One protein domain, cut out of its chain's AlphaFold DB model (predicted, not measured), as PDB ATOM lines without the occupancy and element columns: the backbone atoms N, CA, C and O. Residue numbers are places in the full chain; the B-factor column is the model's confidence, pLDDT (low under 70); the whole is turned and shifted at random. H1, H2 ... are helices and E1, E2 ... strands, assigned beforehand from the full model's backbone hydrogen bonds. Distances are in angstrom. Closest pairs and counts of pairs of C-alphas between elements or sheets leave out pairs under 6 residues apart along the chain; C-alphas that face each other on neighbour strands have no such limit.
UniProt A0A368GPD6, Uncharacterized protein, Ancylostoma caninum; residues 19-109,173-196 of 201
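AT A GLANCE: This is residues 19 to 109 and 173 to 196 of the 201 residues of an uncharacterized protein of Ancylostoma caninum (UniProt A0A368GPD6). A long hairpin, E5 and E6, forms the middle of a twisted sheet, with the hairpin E7 and E8 beside E5 and the short hairpin E2 and E3 beside part of E6. E6 bends sharply near its end, and there a further hairpin, E9 and E10, pairs with it at one end of the domain; the small pair E1 and E4 lies close to E6, and the short helix H1 only grazes the sheet. The printed part has 115 residues, with ten named strands and one named helix, H1, which comes after E8 and before E9 along the chain; the sheet of 8 strands is branched, its neighbour pairs antiparallel, and E1 and E4 make a second, antiparallel sheet. The class is mostly strand, and the whole is compact and rounded, with a radius of gyration of the C-alphas of 13.9 A and spans of 39 by 34 by 27 A.

IN THESE COORDINATES: E1, residues 22 to 24, begins at C-alpha 22 (51.171, 1.077, 196.806) and runs on into E2, residues 27 to 30, at 14 degrees across a break of 2 residues. E3 is residues 35 to 38 and E4 residues 42 to 44. E5, residues 46 to 55, is 29.1 A long, and E6, residues 58 to 70, is 32.6 A and bends by 71 degrees at residue 67. E7 is residues 75 to 78, E8 residues 84 to 88 and H1 residues 97 to 100. E9, residues 180 to 185, is 16.3 A long; E10, residues 188 to 194, is 18.1 A and ends at C-alpha 194 (61.703, 15.215, 187.103).

HOW THE PARTS SIT: E6 has three neighbours in staggered pairing. E5 lies along its residues 58 to 67, with N 50 and O 63 at 2.8 A. E2 is on the other side of E6 from E5, with N 64 and O 27 at 2.9 A. Beyond the bend E9 pairs with residues 68 to 70, with N 70 and O 180 at 2.8 A. The edge strands are E3, E7 and E10: N 30 and O 35 of E2 and E3 are 2.9 A apart, N 77 and O 85 of E7 and E8 2.8 A, and N 181 and O 193 of E9 and E10 2.8 A. E8 lies on the other side of E5 from E6, with N 86 and O 49 at 2.8 A. In the pair E1 and E4, N 22 and O 44 are 2.7 A apart. The closest C-alphas of E4 and E6 are those of Gly 44 and Thr 68, 4.4 A. Residues 77 to 78 of E7 also pair, parallel, with residues 106 to 107. H1 is too short for an O i to N i+4 pair; its one O i to N i+3 pair is within range.

THE WHOLE: The C-alphas of Ile 19 and Pro 57, the two farthest apart, are 41.0 A apart. Residues 110 to 172 are not printed, and C-alphas 109 and 173 are 15.1 A apart across the cut. Of the links that are printed whole, none is long. The mean pLDDT of the printed part is 71.1; 43 residues are under 70, among them residues 53 to 59 and 173 to 196.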
ATOM      1  N   ILE A  19      61.375   3.205 197.926       63.50
ATOM      2  CA  ILE A  19      60.064   3.831 197.828       63.50
ATOM      3  C   ILE A  19      59.037   2.699 197.757       63.50
ATOM      4  O   ILE A  19      58.984   1.949 196.779       63.50
ATOM      5  N   ALA A  20      58.265   2.536 198.831       74.06
ATOM      6  CA  ALA A  20      57.255   1.496 198.922       74.06
ATOM      7  C   ALA A  20      56.192   1.729 197.842       74.06
ATOM      8  O   ALA A  20      55.594   2.802 197.759       74.06
ATOM      9  N   LEU A  21      55.968   0.716 197.005       84.81
ATOM     10  CA  LEU A  21      54.912   0.755 196.001       84.81
ATOM     11  C   LEU A  21      53.571   0.411 196.662       84.81
ATOM     12  O   LEU A  21      53.440  -0.621 197.317       84.81
ATOM     13  N   ILE A  22      52.575   1.263 196.452       90.25
ATOM     14  CA  ILE A  22      51.171   1.077 196.806       90.25
ATOM     15  C   ILE A  22      50.389   0.493 195.625       90.25
ATOM     16  O   ILE A  22      50.748   0.670 194.456       90.25
ATOM     17  N   ARG A  23      49.283  -0.191 195.925       95.06
ATOM     18  CA  ARG A  23      48.355  -0.705 194.909       95.06
ATOM     19  C   ARG A  23      47.282   0.317 194.565       95.06
ATOM     20  O   ARG A  23      46.709   0.939 195.454       95.06
ATOM     21  N   CYS A  24      46.948   0.422 193.286       92.88
ATOM     22  CA  CYS A  24      45.954   1.352 192.761       92.88
ATOM     23  C   CYS A  24      44.985   0.646 191.817       92.88
ATOM     24  O   CYS A  24      45.335  -0.344 191.167       92.88
ATOM     25  N   LYS A  25      43.773   1.193 191.683       95.00
ATOM     26  CA  LYS A  25      42.856   0.773 190.622       95.00
ATOM     27  C   LYS A  25      43.363   1.279 189.276       95.00
ATOM     28  O   LYS A  25      43.812   2.421 189.178       95.00
ATOM     29  N   LYS A  26      43.266   0.433 188.250       89.31
ATOM     30  CA  LYS A  26      43.551   0.780 186.858       89.31
ATOM     31  C   LYS A  26      42.292   0.568 186.034       89.31
ATOM     32  O   LYS A  26      41.858  -0.569 185.850       89.31
ATOM     33  N   CYS A  27      41.715   1.667 185.575       87.88
ATOM     34  CA  CYS A  27      40.471   1.645 184.826       87.88
ATOM     35  C   CYS A  27      40.535   2.670 183.701       87.88
ATOM     36  O   CYS A  27      41.087   3.758 183.879       87.88
ATOM     37  N   ASP A  28      39.960   2.305 182.567       83.62
ATOM     38  CA  ASP A  28      39.823   3.159 181.399       83.62
ATOM     39  C   ASP A  28      38.331   3.240 181.039       83.62
ATOM     40  O   ASP A  28      37.550   2.326 181.323       83.62
ATOM     41  N   TYR A  29      37.921   4.353 180.441       80.62
ATOM     42  CA  TYR A  29      36.561   4.513 179.937       80.62
ATOM     43  C   TYR A  29      36.397   3.758 178.613       80.62
ATOM     44  O   TYR A  29      37.135   4.019 177.659       80.62
ATOM     45  N   ASP A  30      35.426   2.849 178.542       79.81
ATOM     46  CA  ASP A  30      35.090   2.130 177.317       79.81
ATOM     47  C   ASP A  30      34.045   2.888 176.492       79.81
ATOM     48  O   ASP A  30      32.973   3.267 176.967       79.81
ATOM     49  N   PHE A  31      34.373   3.096 175.220       73.12
ATOM     50  CA  PHE A  31      33.544   3.820 174.266       73.12
ATOM     51  C   PHE A  31      32.337   3.015 173.797       73.12
ATOM     52  O   PHE A  31      31.340   3.622 173.407       73.12
ATOM     53  N   GLU A  32      32.432   1.684 173.793       78.44
ATOM     54  CA  GLU A  32      31.359   0.821 173.300       78.44
ATOM     55  C   GLU A  32      30.255   0.666 174.344       78.44
ATOM     56  O   GLU A  32      29.072   0.763 174.020       78.44
ATOM     57  N   THR A  33      30.642   0.459 175.602       80.81
ATOM     58  CA  THR A  33      29.699   0.254 176.709       80.81
ATOM     59  C   THR A  33      29.344   1.532 177.466       80.81
ATOM     60  O   THR A  33      28.401   1.511 178.255       80.81
ATOM     61  N   GLU A  34      30.065   2.635 177.226       79.69
ATOM     62  CA  GLU A  34      29.949   3.896 177.974       79.69
ATOM     63  C   GLU A  34      30.102   3.692 179.495       79.69
ATOM     64  O   GLU A  34      29.446   4.338 180.314       79.69
ATOM     65  N   GLN A  35      30.971   2.754 179.878       82.44
ATOM     66  CA  GLN A  35      31.234   2.380 181.264       82.44
ATOM     67  C   GLN A  35      32.731   2.397 181.570       82.44
ATOM     68  O   GLN A  35      33.584   2.244 180.698       82.44
ATOM     69  N   GLU A  36      33.055   2.576 182.849       85.44
ATOM     70  CA  GLU A  36      34.413   2.371 183.342       85.44
ATOM     71  C   GLU A  36      34.714   0.867 183.363       85.44
ATOM     72  O   GLU A  36      34.046   0.102 184.063       85.44
ATOM     73  N   ILE A  37      35.744   0.447 182.626       89.00
ATOM     74  CA  ILE A  37      36.237  -0.928 182.646       89.00
ATOM     75  C   ILE A  37      37.563  -0.952 183.389       89.00
ATOM     76  O   ILE A  37      38.534  -0.288 183.020       89.00
ATOM     77  N   CYS A  38      37.612  -1.749 184.450       91.31
ATOM     78  CA  CYS A  38      38.815  -1.935 185.242       91.31
ATOM     79  C   CYS A  38      39.538  -3.218 184.839       91.31
ATOM     80  O   CYS A  38      38.948  -4.298 184.796       91.31
ATOM     81  N   GLY A  39      40.836  -3.085 184.572       88.94
ATOM     82  CA  GLY A  39      41.731  -4.216 184.369       88.94
ATOM     83  C   GLY A  39      42.307  -4.727 185.689       88.94
ATOM     84  O   GLY A  39      41.771  -4.493 186.774       88.94
ATOM     85  N   ALA A  40      43.448  -5.410 185.595       91.19
ATOM     86  CA  ALA A  40      44.247  -5.724 186.769       91.19
ATOM     87  C   ALA A  40      44.731  -4.434 187.452       91.19
ATOM     88  O   ALA A  40      45.136  -3.479 186.781       91.19
ATOM     89  N   ASP A  41      44.713  -4.441 188.784       93.38
ATOM     90  CA  ASP A  41      45.301  -3.384 189.603       93.38
ATOM     91  C   ASP A  41      46.774  -3.164 189.228       93.38
ATOM     92  O   ASP A  41      47.454  -4.070 188.739       93.38
ATOM     93  N   CYS A  42      47.280  -1.962 189.481       84.31
ATOM     94  CA  CYS A  42      48.669  -1.623 189.199       84.31
ATOM     95  C   CYS A  42      49.387  -1.117 190.453       84.31
ATOM     96  O   CYS A  42      48.747  -0.811 191.459       84.31
ATOM     97  N   SER A  43      50.721  -1.104 190.422       84.62
ATOM     98  CA  SER A  43      51.555  -0.691 191.556       84.62
ATOM     99  C   SER A  43      52.399   0.523 191.187       84.62
ATOM    100  O   SER A  43      53.019   0.549 190.127       84.62
ATOM    101  N   GLY A  44      52.413   1.518 192.063       82.25
ATOM    102  CA  GLY A  44      53.183   2.750 191.921       82.25
ATOM    103  C   GLY A  44      53.389   3.376 193.290       82.25
ATOM    104  O   GLY A  44      53.005   2.800 194.290       82.25
ATOM    105  N   THR A  45      53.985   4.548 193.370       76.81
ATOM    106  CA  THR A  45      54.122   5.308 194.623       76.81
ATOM    107  C   THR A  45      52.914   6.218 194.865       76.81
ATOM    108  O   THR A  45      52.679   6.651 195.987       76.81
ATOM    109  N   LEU A  46      52.147   6.500 193.807       83.19
ATOM    110  CA  LEU A  46      50.940   7.318 193.813       83.19
ATOM    111  C   LEU A  46      49.861   6.650 192.963       83.19
ATOM    112  O   LEU A  46      50.152   6.074 191.910       83.19
ATOM    113  N   CYS A  47      48.608   6.796 193.376       87.50
ATOM    114  CA  CYS A  47      47.447   6.511 192.545       87.50
ATOM    115  C   CYS A  47      46.912   7.799 191.926       87.50
ATOM    116  O   CYS A  47      46.978   8.862 192.545       87.50
ATOM    117  N   PHE A  48      46.329   7.692 190.732       87.38
ATOM    118  CA  PHE A  48      45.685   8.816 190.065       87.38
ATOM    119  C   PHE A  48      44.253   8.521 189.635       87.38
ATOM    120  O   PHE A  48      43.883   7.370 189.371       87.38
ATOM    121  N   TYR A  49      43.480   9.596 189.532       88.38
ATOM    122  CA  TYR A  49      42.197   9.680 188.846       88.38
ATOM    123  C   TYR A  49      42.199  10.935 187.972       88.38
ATOM    124  O   TYR A  49      42.655  11.983 188.428       88.38
ATOM    125  N   SER A  50      41.707  10.850 186.740       82.94
ATOM    126  CA  SER A  50      41.622  12.003 185.846       82.94
ATOM    127  C   SER A  50      40.297  12.071 185.106       82.94
ATOM    128  O   SER A  50      39.829  11.042 184.619       82.94
ATOM    129  N   GLU A  51      39.783  13.286 184.936       79.94
ATOM    130  CA  GLU A  51      38.636  13.617 184.094       79.94
ATOM    131  C   GLU A  51      39.086  14.508 182.937       79.94
ATOM    132  O   GLU A  51      39.756  15.520 183.150       79.94
ATOM    133  N   TYR A  52      38.715  14.173 181.705       70.88
ATOM    134  CA  TYR A  52      38.994  15.019 180.546       70.88
ATOM    135  C   TYR A  52      37.854  14.998 179.533       70.88
ATOM    136  O   TYR A  52      37.116  14.024 179.417       70.88
ATOM    137  N   TYR A  53      37.726  16.085 178.774       62.97
ATOM    138  CA  TYR A  53      36.690  16.251 177.759       62.97
ATOM    139  C   TYR A  53      37.293  16.234 176.355       62.97
ATOM    140  O   TYR A  53      38.293  16.912 176.100       62.97
ATOM    141  N   TYR A  54      36.657  15.516 175.425       54.69
ATOM    142  CA  TYR A  54      36.877  15.740 173.993       54.69
ATOM    143  C   TYR A  54      35.843  16.712 173.442       54.69
ATOM    144  O   TYR A  54      34.694  16.730 173.867       54.69
ATOM    145  N   THR A  55      36.266  17.563 172.511       47.19
ATOM    146  CA  THR A  55      35.450  18.668 171.994       47.19
ATOM    147  C   THR A  55      34.370  18.206 171.017       47.19
ATOM    148  O   THR A  55      33.377  18.914 170.851       47.19
ATOM    149  N   GLN A  56      34.523  17.037 170.378       42.91
ATOM    150  CA  GLN A  56      33.580  16.522 169.379       42.91
ATOM    151  C   GLN A  56      33.536  14.981 169.362       42.91
ATOM    152  O   GLN A  56      34.460  14.365 168.830       42.91
ATOM    153  N   PRO A  57      32.467  14.344 169.877       49.44
ATOM    154  CA  PRO A  57      31.392  14.914 170.704       49.44
ATOM    155  C   PRO A  57      31.891  15.341 172.098       49.44
ATOM    156  O   PRO A  57      32.860  14.772 172.594       49.44
ATOM    157  N   GLN A  58      31.207  16.304 172.737       56.78
ATOM    158  CA  GLN A  58      31.420  16.642 174.153       56.78
ATOM    159  C   GLN A  58      31.107  15.424 175.021       56.78
ATOM    160  O   GLN A  58      29.949  15.135 175.319       56.78
ATOM    161  N   ARG A  59      32.150  14.685 175.380       64.06
ATOM    162  CA  ARG A  59      32.073  13.501 176.232       64.06
ATOM    163  C   ARG A  59      33.105  13.625 177.336       64.06
ATOM    164  O   ARG A  59      34.227  14.059 177.075       64.06
ATOM    165  N   LEU A  60      32.682  13.278 178.546       72.19
ATOM    166  CA  LEU A  60      33.554  13.137 179.700       72.19
ATOM    167  C   LEU A  60      34.219  11.768 179.640       72.19
ATOM    168  O   LEU A  60      33.553  10.760 179.422       72.19
ATOM    169  N   PHE A  61      35.519  11.754 179.870       73.56
ATOM    170  CA  PHE A  61      36.318  10.552 179.968       73.56
ATOM    171  C   PHE A  61      36.976  10.509 181.328       73.56
ATOM    172  O   PHE A  61      37.531  11.510 181.784       73.56
ATOM    173  N   THR A  62      36.942   9.334 181.938       81.38
ATOM    174  CA  THR A  62      37.593   9.076 183.213       81.38
ATOM    175  C   THR A  62      38.709   8.061 183.034       81.38
ATOM    176  O   THR A  62      38.651   7.169 182.183       81.38
ATOM    177  N   ARG A  63      39.757   8.206 183.840       83.62
ATOM    178  CA  ARG A  63      40.866   7.255 183.873       83.62
ATOM    179  C   ARG A  63      41.427   7.125 185.275       83.62
ATOM    180  O   ARG A  63      41.529   8.114 185.997       83.62
ATOM    181  N   LYS A  64      41.825   5.909 185.640       88.31
ATOM    182  CA  LYS A  64      42.476   5.570 186.909       88.31
ATOM    183  C   LYS A  64      43.763   4.805 186.649       88.31
ATOM    184  O   LYS A  64      43.824   3.981 185.737       88.31
ATOM    185  N   GLY A  65      44.764   5.010 187.491       85.50
ATOM    186  CA  GLY A  65      45.978   4.209 187.445       85.50
ATOM    187  C   GLY A  65      46.941   4.522 188.576       85.50
ATOM    188  O   GLY A  65      46.560   5.063 189.613       85.50
ATOM    189  N   CYS A  66      48.198   4.166 188.360       78.81
ATOM    190  CA  CYS A  66      49.300   4.364 189.284       78.81
ATOM    191  C   CYS A  66      50.482   4.978 188.555       78.81
ATOM    192  O   CYS A  66      50.629   4.847 187.338       78.81
ATOM    193  N   VAL A  67      51.331   5.626 189.334       72.62
ATOM    194  CA  VAL A  67      52.562   6.254 188.879       72.62
ATOM    195  C   VAL A  67      53.649   5.908 189.875       72.62
ATOM    196  O   VAL A  67      53.409   5.941 191.077       72.62
ATOM    197  N   THR A  68      54.855   5.631 189.384       69.50
ATOM    198  CA  THR A  68      56.061   5.580 190.220       69.50
ATOM    199  C   THR A  68      56.765   6.932 190.196       69.50
ATOM    200  O   THR A  68      57.146   7.403 189.126       69.50
ATOM    201  N   GLY A  69      56.926   7.556 191.360       67.50
ATOM    202  CA  GLY A  69      57.407   8.925 191.476       67.50
ATOM    203  C   GLY A  69      57.127   9.651 192.798       67.50
ATOM    204  O   GLY A  69      56.711   9.059 193.787       67.50
ATOM    205  N   ALA A  70      57.326  10.962 192.805       62.69
ATOM    206  CA  ALA A  70      56.944  11.855 193.895       62.69
ATOM    207  C   ALA A  70      55.988  12.939 193.385       62.69
ATOM    208  O   ALA A  70      56.029  13.319 192.212       62.69
ATOM    209  N   ALA A  71      55.136  13.447 194.271       64.94
ATOM    210  CA  ALA A  71      54.230  14.558 194.021       64.94
ATOM    211  C   ALA A  71      54.403  15.629 195.091       64.94
ATOM    212  O   ALA A  71      54.573  15.305 196.264       64.94
ATOM    213  N   SER A  72      54.316  16.897 194.688       58.91
ATOM    214  CA  SER A  72      54.393  18.033 195.614       58.91
ATOM    215  C   SER A  72      53.199  18.106 196.570       58.91
ATOM    216  O   SER A  72      53.322  18.649 197.665       58.91
ATOM    217  N   SER A  73      52.043  17.550 196.192       71.25
ATOM    218  CA  SER A  73      50.894  17.388 197.087       71.25
ATOM    219  C   SER A  73      49.972  16.257 196.632       71.25
ATOM    220  O   SER A  73      49.955  15.913 195.457       71.25
ATOM    221  N   SER A  74      49.142  15.733 197.531       81.81
ATOM    222  CA  SER A  74      47.943  14.971 197.167       81.81
ATOM    223  C   SER A  74      46.758  15.912 196.883       81.81
ATOM    224  O   SER A  74      46.844  17.127 197.095       81.81
ATOM    225  N   GLY A  75      45.655  15.360 196.374       85.88
ATOM    226  CA  GLY A  75      44.408  16.074 196.087       85.88
ATOM    227  C   GLY A  75      44.170  16.360 194.604       85.88
ATOM    228  O   GLY A  75      44.976  16.024 193.736       85.88
ATOM    229  N   CYS A  76      43.026  16.973 194.307       84.44
ATOM    230  CA  CYS A  76      42.585  17.252 192.942       84.44
ATOM    231  C   CYS A  76      42.984  18.650 192.473       84.44
ATOM    232  O   CYS A  76      42.941  19.620 193.233       84.44
ATOM    233  N   ARG A  77      43.318  18.771 191.190       76.56
ATOM    234  CA  ARG A  77      43.563  20.044 190.510       76.56
ATOM    235  C   ARG A  77      42.843  20.071 189.175       76.56
ATOM    236  O   ARG A  77      42.661  19.024 188.561       76.56
ATOM    237  N   MET A  78      42.448  21.265 188.751       74.25
ATOM    238  CA  MET A  78      41.707  21.480 187.512       74.25
ATOM    239  C   MET A  78      42.409  22.509 186.630       74.25
ATOM    240  O   MET A  78      42.912  23.521 187.126       74.25
ATOM    241  N   ASN A  79      42.461  22.246 185.325       64.81
ATOM    242  CA  ASN A  79      43.004  23.190 184.352       64.81
ATOM    243  C   ASN A  79      41.927  24.153 183.820       64.81
ATOM    244  O   ASN A  79      40.768  24.136 184.234       64.81
ATOM    245  N   GLN A  80      42.316  25.045 182.912       60.78
ATOM    246  CA  GLN A  80      41.431  26.088 182.374       60.78
ATOM    247  C   GLN A  80      40.329  25.545 181.452       60.78
ATOM    248  O   GLN A  80      39.342  26.235 181.213       60.78
ATOM    249  N   ASP A  81      40.475  24.303 180.986       59.38
ATOM    250  CA  ASP A  81      39.501  23.599 180.153       59.38
ATOM    251  C   ASP A  81      38.564  22.700 180.984       59.38
ATOM    252  O   ASP A  81      37.784  21.929 180.425       59.38
ATOM    253  N   GLY A  82      38.633  22.785 182.319       67.25
ATOM    254  CA  GLY A  82      37.787  22.019 183.237       67.25
ATOM    255  C   GLY A  82      38.208  20.560 183.421       67.25
ATOM    256  O   GLY A  82      37.444  19.770 183.962       67.25
ATOM    257  N   GLN A  83      39.401  20.178 182.968       72.56
ATOM    258  CA  GLN A  83      39.909  18.816 183.121       72.56
ATOM    259  C   GLN A  83      40.585  18.656 184.479       72.56
ATOM    260  O   GLN A  83      41.282  19.567 184.933       72.56
ATOM    261  N   VAL A  84      40.401  17.499 185.108       78.56
ATOM    262  CA  VAL A  84      40.784  17.241 186.499       78.56
ATOM    263  C   VAL A  84      41.852  16.153 186.572       78.56
ATOM    264  O   VAL A  84      41.760  15.142 185.881       78.56
ATOM    265  N   LEU A  85      42.839  16.329 187.454       81.00
ATOM    266  CA  LEU A  85      43.740  15.270 187.917       81.00
ATOM    267  C   LEU A  85      43.769  15.264 189.441       81.00
ATOM    268  O   LEU A  85      44.029  16.288 190.072       81.00
ATOM    269  N   CYS A  86      43.575  14.091 190.023       85.69
ATOM    270  CA  CYS A  86      43.696  13.838 191.446       85.69
ATOM    271  C   CYS A  86      44.811  12.831 191.703       85.69
ATOM    272  O   CYS A  86      44.855  11.793 191.042       85.69
ATOM    273  N   LEU A  87      45.669  13.117 192.684       86.00
ATOM    274  CA  LEU A  87      46.712  12.199 193.144       86.00
ATOM    275  C   LEU A  87      46.570  11.903 194.637       86.00
ATOM    276  O   LEU A  87      46.148  12.753 195.423       86.00
ATOM    277  N   CYS A  88      46.913  10.682 195.024       88.94
ATOM    278  CA  CYS A  88      46.864  10.209 196.402       88.94
ATOM    279  C   CYS A  88      47.878   9.078 196.615       88.94
ATOM    280  O   CYS A  88      48.306   8.429 195.662       88.94
ATOM    281  N   ASP A  89      48.282   8.863 197.862       89.50
ATOM    282  CA  ASP A  89      49.459   8.077 198.254       89.50
ATOM    283  C   ASP A  89      49.130   6.907 199.201       89.50
ATOM    284  O   ASP A  89      50.023   6.290 199.777       89.50
ATOM    285  N   THR A  90      47.850   6.551 199.339       92.31
ATOM    286  CA  THR A  90      47.413   5.391 200.130       92.31
ATOM    287  C   THR A  90      46.860   4.287 199.234       92.31
ATOM    288  O   THR A  90      46.288   4.559 198.179       92.31
ATOM    289  N   GLU A  91      46.970   3.025 199.659       94.81
ATOM    290  CA  GLU A  91      46.457   1.897 198.872       94.81
ATOM    291  C   GLU A  91      44.992   2.095 198.458       94.81
ATOM    292  O   GLU A  91      44.124   2.412 199.274       94.81
ATOM    293  N   TYR A  92      44.727   1.897 197.167       95.81
ATOM    294  CA  TYR A  92      43.407   1.969 196.545       95.81
ATOM    295  C   TYR A  92      42.651   3.289 196.744       95.81
ATOM    296  O   TYR A  92      41.435   3.324 196.551       95.81
ATOM    297  N   CYS A  93      43.338   4.386 197.066       93.69
ATOM    298  CA  CYS A  93      42.693   5.682 197.277       93.69
ATOM    299  C   CYS A  93      41.908   6.176 196.053       93.69
ATOM    300  O   CYS A  93      40.868   6.806 196.206       93.69
ATOM    301  N   ASN A  94      42.329   5.815 194.836       93.75
ATOM    302  CA  ASN A  94      41.635   6.169 193.596       93.75
ATOM    303  C   ASN A  94      40.430   5.266 193.257       93.75
ATOM    304  O   ASN A  94      39.884   5.359 192.156       93.75
ATOM    305  N   ARG A  95      40.017   4.367 194.161       94.62
ATOM    306  CA  ARG A  95      38.869   3.476 193.940       94.62
ATOM    307  C   ARG A  95      37.557   4.251 193.877       94.62
ATOM    308  O   ARG A  95      36.761   4.003 192.973       94.62
ATOM    309  N   ASP A  96      37.349   5.158 194.829       91.44
ATOM    310  CA  ASP A  96      36.133   5.958 194.957       91.44
ATOM    311  C   ASP A  96      36.408   7.414 194.562       91.44
ATOM    312  O   ASP A  96      37.016   8.182 195.308       91.44
ATOM    313  N   GLN A  97      35.943   7.788 193.371       85.00
ATOM    314  CA  GLN A  97      36.115   9.138 192.838       85.00
ATOM    315  C   GLN A  97      35.340  10.196 193.636       85.00
ATOM    316  O   GLN A  97      35.800  11.329 193.736       85.00
ATOM    317  N   MET A  98      34.207   9.837 194.253       85.81
ATOM    318  CA  MET A  98      33.388  10.781 195.021       85.81
ATOM    319  C   MET A  98      34.106  11.210 196.295       85.81
ATOM    320  O   MET A  98      34.054  12.376 196.678       85.81
ATOM    321  N   LEU A  99      34.805  10.270 196.935       87.94
ATOM    322  CA  LEU A  99      35.651  10.568 198.086       87.94
ATOM    323  C   LEU A  99      36.890  11.365 197.675       87.94
ATOM    324  O   LEU A  99      37.251  12.325 198.352       87.94
ATOM    325  N   LEU A 100      37.512  11.002 196.550       84.19
ATOM    326  CA  LEU A 100      38.709  11.679 196.055       84.19
ATOM    327  C   LEU A 100      38.436  13.145 195.672       84.19
ATOM    328  O   LEU A 100      39.271  14.011 195.915       84.19
ATOM    329  N   MET A 101      37.246  13.422 195.133       83.75
ATOM    330  CA  MET A 101      36.777  14.753 194.729       83.75
ATOM    331  C   MET A 101      35.865  15.427 195.766       83.75
ATOM    332  O   MET A 101      35.197  16.411 195.453       83.75
ATOM    333  N   ALA A 102      35.828  14.936 197.011       86.12
ATOM    334  CA  ALA A 102      35.021  15.541 198.075       86.12
ATOM    335  C   ALA A 102      35.449  16.989 198.387       86.12
ATOM    336  O   ALA A 102      34.646  17.803 198.843       86.12
ATOM    337  N   VAL A 103      36.719  17.311 198.127       84.88
ATOM    338  CA  VAL A 103      37.252  18.674 198.151       84.88
ATOM    339  C   VAL A 103      37.311  19.196 196.719       84.88
ATOM    340  O   VAL A 103      37.807  18.511 195.826       84.88
ATOM    341  N   LEU A 104      36.834  20.428 196.511       81.94
ATOM    342  CA  LEU A 104      36.864  21.077 195.200       81.94
ATOM    343  C   LEU A 104      38.294  21.097 194.624       81.94
ATOM    344  O   LEU A 104      39.218  21.497 195.341       81.94
ATOM    345  N   PRO A 105      38.482  20.715 193.343       83.75
ATOM    346  CA  PRO A 105      39.788  20.769 192.704       83.75
ATOM    347  C   PRO A 105      40.391  22.172 192.754       83.75
ATOM    348  O   PRO A 105      39.727  23.169 192.461       83.75
ATOM    349  N   VAL A 106      41.679  22.255 193.086       81.38
ATOM    350  CA  VAL A 106      42.407  23.524 193.055       81.38
ATOM    351  C   VAL A 106      42.609  23.938 191.601       81.38
ATOM    352  O   VAL A 106      43.259  23.228 190.830       81.38
ATOM    353  N   GLN A 107      42.070  25.097 191.227       70.44
ATOM    354  CA  GLN A 107      42.270  25.648 189.892       70.44
ATOM    355  C   GLN A 107      43.743  26.012 189.694       70.44
ATOM    356  O   GLN A 107      44.307  26.804 190.453       70.44
ATOM    357  N   LEU A 108      44.360  25.464 188.652       65.25
ATOM    358  CA  LEU A 108      45.724  25.824 188.293       65.25
ATOM    359  C   LEU A 108      45.775  27.245 187.727       65.25
ATOM    360  O   LEU A 108      44.891  27.627 186.955       65.25
ATOM    361  N   PRO A 109      46.796  28.044 188.080       55.66
ATOM    362  CA  PRO A 109      46.915  29.405 187.580       55.66
ATOM    363  C   PRO A 109      47.071  29.414 186.056       55.66
ATOM    364  O   PRO A 109      47.806  28.608 185.492       55.66
ATOM    365  N   PHE A 173      47.840  14.792 180.655       49.66
ATOM    366  CA  PHE A 173      48.218  15.451 181.903       49.66
ATOM    367  C   PHE A 173      48.902  14.411 182.778       49.66
ATOM    368  O   PHE A 173      48.256  13.431 183.156       49.66
ATOM    369  N   LEU A 174      50.199  14.560 183.030       43.44
ATOM    370  CA  LEU A 174      50.924  13.494 183.708       43.44
ATOM    371  C   LEU A 174      51.356  13.860 185.115       43.44
ATOM    372  O   LEU A 174      51.044  13.072 185.994       43.44
ATOM    373  N   PHE A 175      51.948  15.022 185.401       46.91
ATOM    374  CA  PHE A 175      52.453  15.269 186.758       46.91
ATOM    375  C   PHE A 175      52.423  16.722 187.200       46.91
ATOM    376  O   PHE A 175      52.424  17.640 186.385       46.91
ATOM    377  N   TYR A 176      52.402  16.910 188.524       43.94
ATOM    378  CA  TYR A 176      52.494  18.224 189.141       43.94
ATOM    379  C   TYR A 176      53.809  18.928 188.772       43.94
ATOM    380  O   TYR A 176      54.826  18.275 188.524       43.94
ATOM    381  N   PRO A 177      53.845  20.268 188.873       45.25
ATOM    382  CA  PRO A 177      55.097  20.965 189.137       45.25
ATOM    383  C   PRO A 177      55.788  20.321 190.355       45.25
ATOM    384  O   PRO A 177      55.118  20.046 191.355       45.25
ATOM    385  N   GLU A 178      57.100  20.075 190.267       46.81
ATOM    386  CA  GLU A 178      57.932  19.464 191.330       46.81
ATOM    387  C   GLU A 178      57.735  17.953 191.552       46.81
ATOM    388  O   GLU A 178      58.234  17.387 192.524       46.81
ATOM    389  N   SER A 179      57.041  17.264 190.648       44.62
ATOM    390  CA  SER A 179      56.995  15.801 190.648       44.62
ATOM    391  C   SER A 179      58.233  15.186 190.004       44.62
ATOM    392  O   SER A 179      58.795  15.755 189.087       44.62
ATOM    393  N   CYS A 180      58.628  13.977 190.386       46.31
ATOM    394  CA  CYS A 180      59.504  13.141 189.558       46.31
ATOM    395  C   CYS A 180      58.760  11.860 189.267       46.31
ATOM    396  O   CYS A 180      58.367  11.214 190.223       46.31
ATOM    397  N   ALA A 181      58.548  11.484 188.013       44.22
ATOM    398  CA  ALA A 181      57.773  10.304 187.672       44.22
ATOM    399  C   ALA A 181      58.400   9.513 186.531       44.22
ATOM    400  O   ALA A 181      58.960  10.074 185.592       44.22
ATOM    401  N   LYS A 182      58.282   8.189 186.611       43.22
ATOM    402  CA  LYS A 182      58.713   7.266 185.570       43.22
ATOM    403  C   LYS A 182      57.515   6.889 184.708       43.22
ATOM    404  O   LYS A 182      56.563   6.287 185.206       43.22
ATOM    405  N   LEU A 183      57.560   7.275 183.438       40.47
ATOM    406  CA  LEU A 183      56.516   6.957 182.470       40.47
ATOM    407  C   LEU A 183      56.847   5.641 181.771       40.47
ATOM    408  O   LEU A 183      57.967   5.434 181.307       40.47
ATOM    409  N   GLU A 184      55.859   4.756 181.695       37.50
ATOM    410  CA  GLU A 184      55.951   3.521 180.919       37.50
ATOM    411  C   GLU A 184      55.025   3.630 179.707       37.50
ATOM    412  O   GLU A 184      53.804   3.736 179.853       37.50
ATOM    413  N   TYR A 185      55.601   3.604 178.504       34.38
ATOM    414  CA  TYR A 185      54.851   3.538 177.251       34.38
ATOM    415  C   TYR A 185      54.998   2.133 176.664       34.38
ATOM    416  O   TYR A 185      56.098   1.599 176.556       34.38
ATOM    417  N   GLY A 186      53.881   1.475 176.340       31.92
ATOM    418  CA  GLY A 186      53.912   0.142 175.721       31.92
ATOM    419  C   GLY A 186      54.578  -0.964 176.560       31.92
ATOM    420  O   GLY A 186      54.993  -1.974 176.001       31.92
ATOM    421  N   GLY A 187      54.690  -0.792 177.884       29.75
ATOM    422  CA  GLY A 187      55.333  -1.765 178.777       29.75
ATOM    423  C   GLY A 187      56.864  -1.710 178.790       29.75
ATOM    424  O   GLY A 187      57.484  -2.583 179.399       29.75
ATOM    425  N   GLN A 188      57.478  -0.706 178.153       25.92
ATOM    426  CA  GLN A 188      58.899  -0.406 178.314       25.92
ATOM    427  C   GLN A 188      59.080   0.845 179.195       25.92
ATOM    428  O   GLN A 188      58.393   1.850 178.989       25.92
ATOM    429  N   PRO A 189      59.960   0.789 180.212       37.66
ATOM    430  CA  PRO A 189      60.271   1.937 181.051       37.66
ATOM    431  C   PRO A 189      61.109   2.936 180.256       37.66
ATOM    432  O   PRO A 189      62.307   2.714 180.089       37.66
ATOM    433  N   ASP A 190      60.480   4.006 179.773       37.88
ATOM    434  CA  ASP A 190      61.107   4.874 178.773       37.88
ATOM    435  C   ASP A 190      61.984   5.955 179.416       37.88
ATOM    436  O   ASP A 190      63.096   6.160 178.960       37.88
ATOM    437  N   GLU A 191      61.582   6.582 180.532       38.00
ATOM    438  CA  GLU A 191      62.429   7.572 181.225       38.00
ATOM    439  C   GLU A 191      61.852   7.989 182.597       38.00
ATOM    440  O   GLU A 191      60.638   7.971 182.813       38.00
ATOM    441  N   THR A 192      62.720   8.361 183.555       41.47
ATOM    442  CA  THR A 192      62.309   9.035 184.808       41.47
ATOM    443  C   THR A 192      62.414  10.539 184.605       41.47
ATOM    444  O   THR A 192      63.515  11.070 184.484       41.47
ATOM    445  N   ILE A 193      61.278  11.227 184.571       43.91
ATOM    446  CA  ILE A 193      61.188  12.660 184.300       43.91
ATOM    447  C   ILE A 193      60.939  13.398 185.613       43.91
ATOM    448  O   ILE A 193      59.946  13.159 186.292       43.91
ATOM    449  N   CYS A 194      61.843  14.309 185.968       40.19
ATOM    450  CA  CYS A 194      61.703  15.215 187.103       40.19
ATOM    451  C   CYS A 194      61.215  16.591 186.641       40.19
ATOM    452  O   CYS A 194      61.933  17.335 185.981       40.19
ATOM    453  N   TYR A 195      59.989  16.921 187.010       45.72
ATOM    454  CA  TYR A 195      59.274  18.157 186.755       45.72
ATOM    455  C   TYR A 195      59.702  19.206 187.786       45.72
ATOM    456  O   TYR A 195      59.614  18.959 188.977       45.72
ATOM    457  N   GLY A 196      60.172  20.385 187.370       42.69
ATOM    458  CA  GLY A 196      60.337  21.553 188.259       42.69
ATOM    459  C   GLY A 196      61.401  21.482 189.370       42.69
ATOM    460  O   GLY A 196      61.469  22.405 190.175       42.69
TER     461      GLY A 196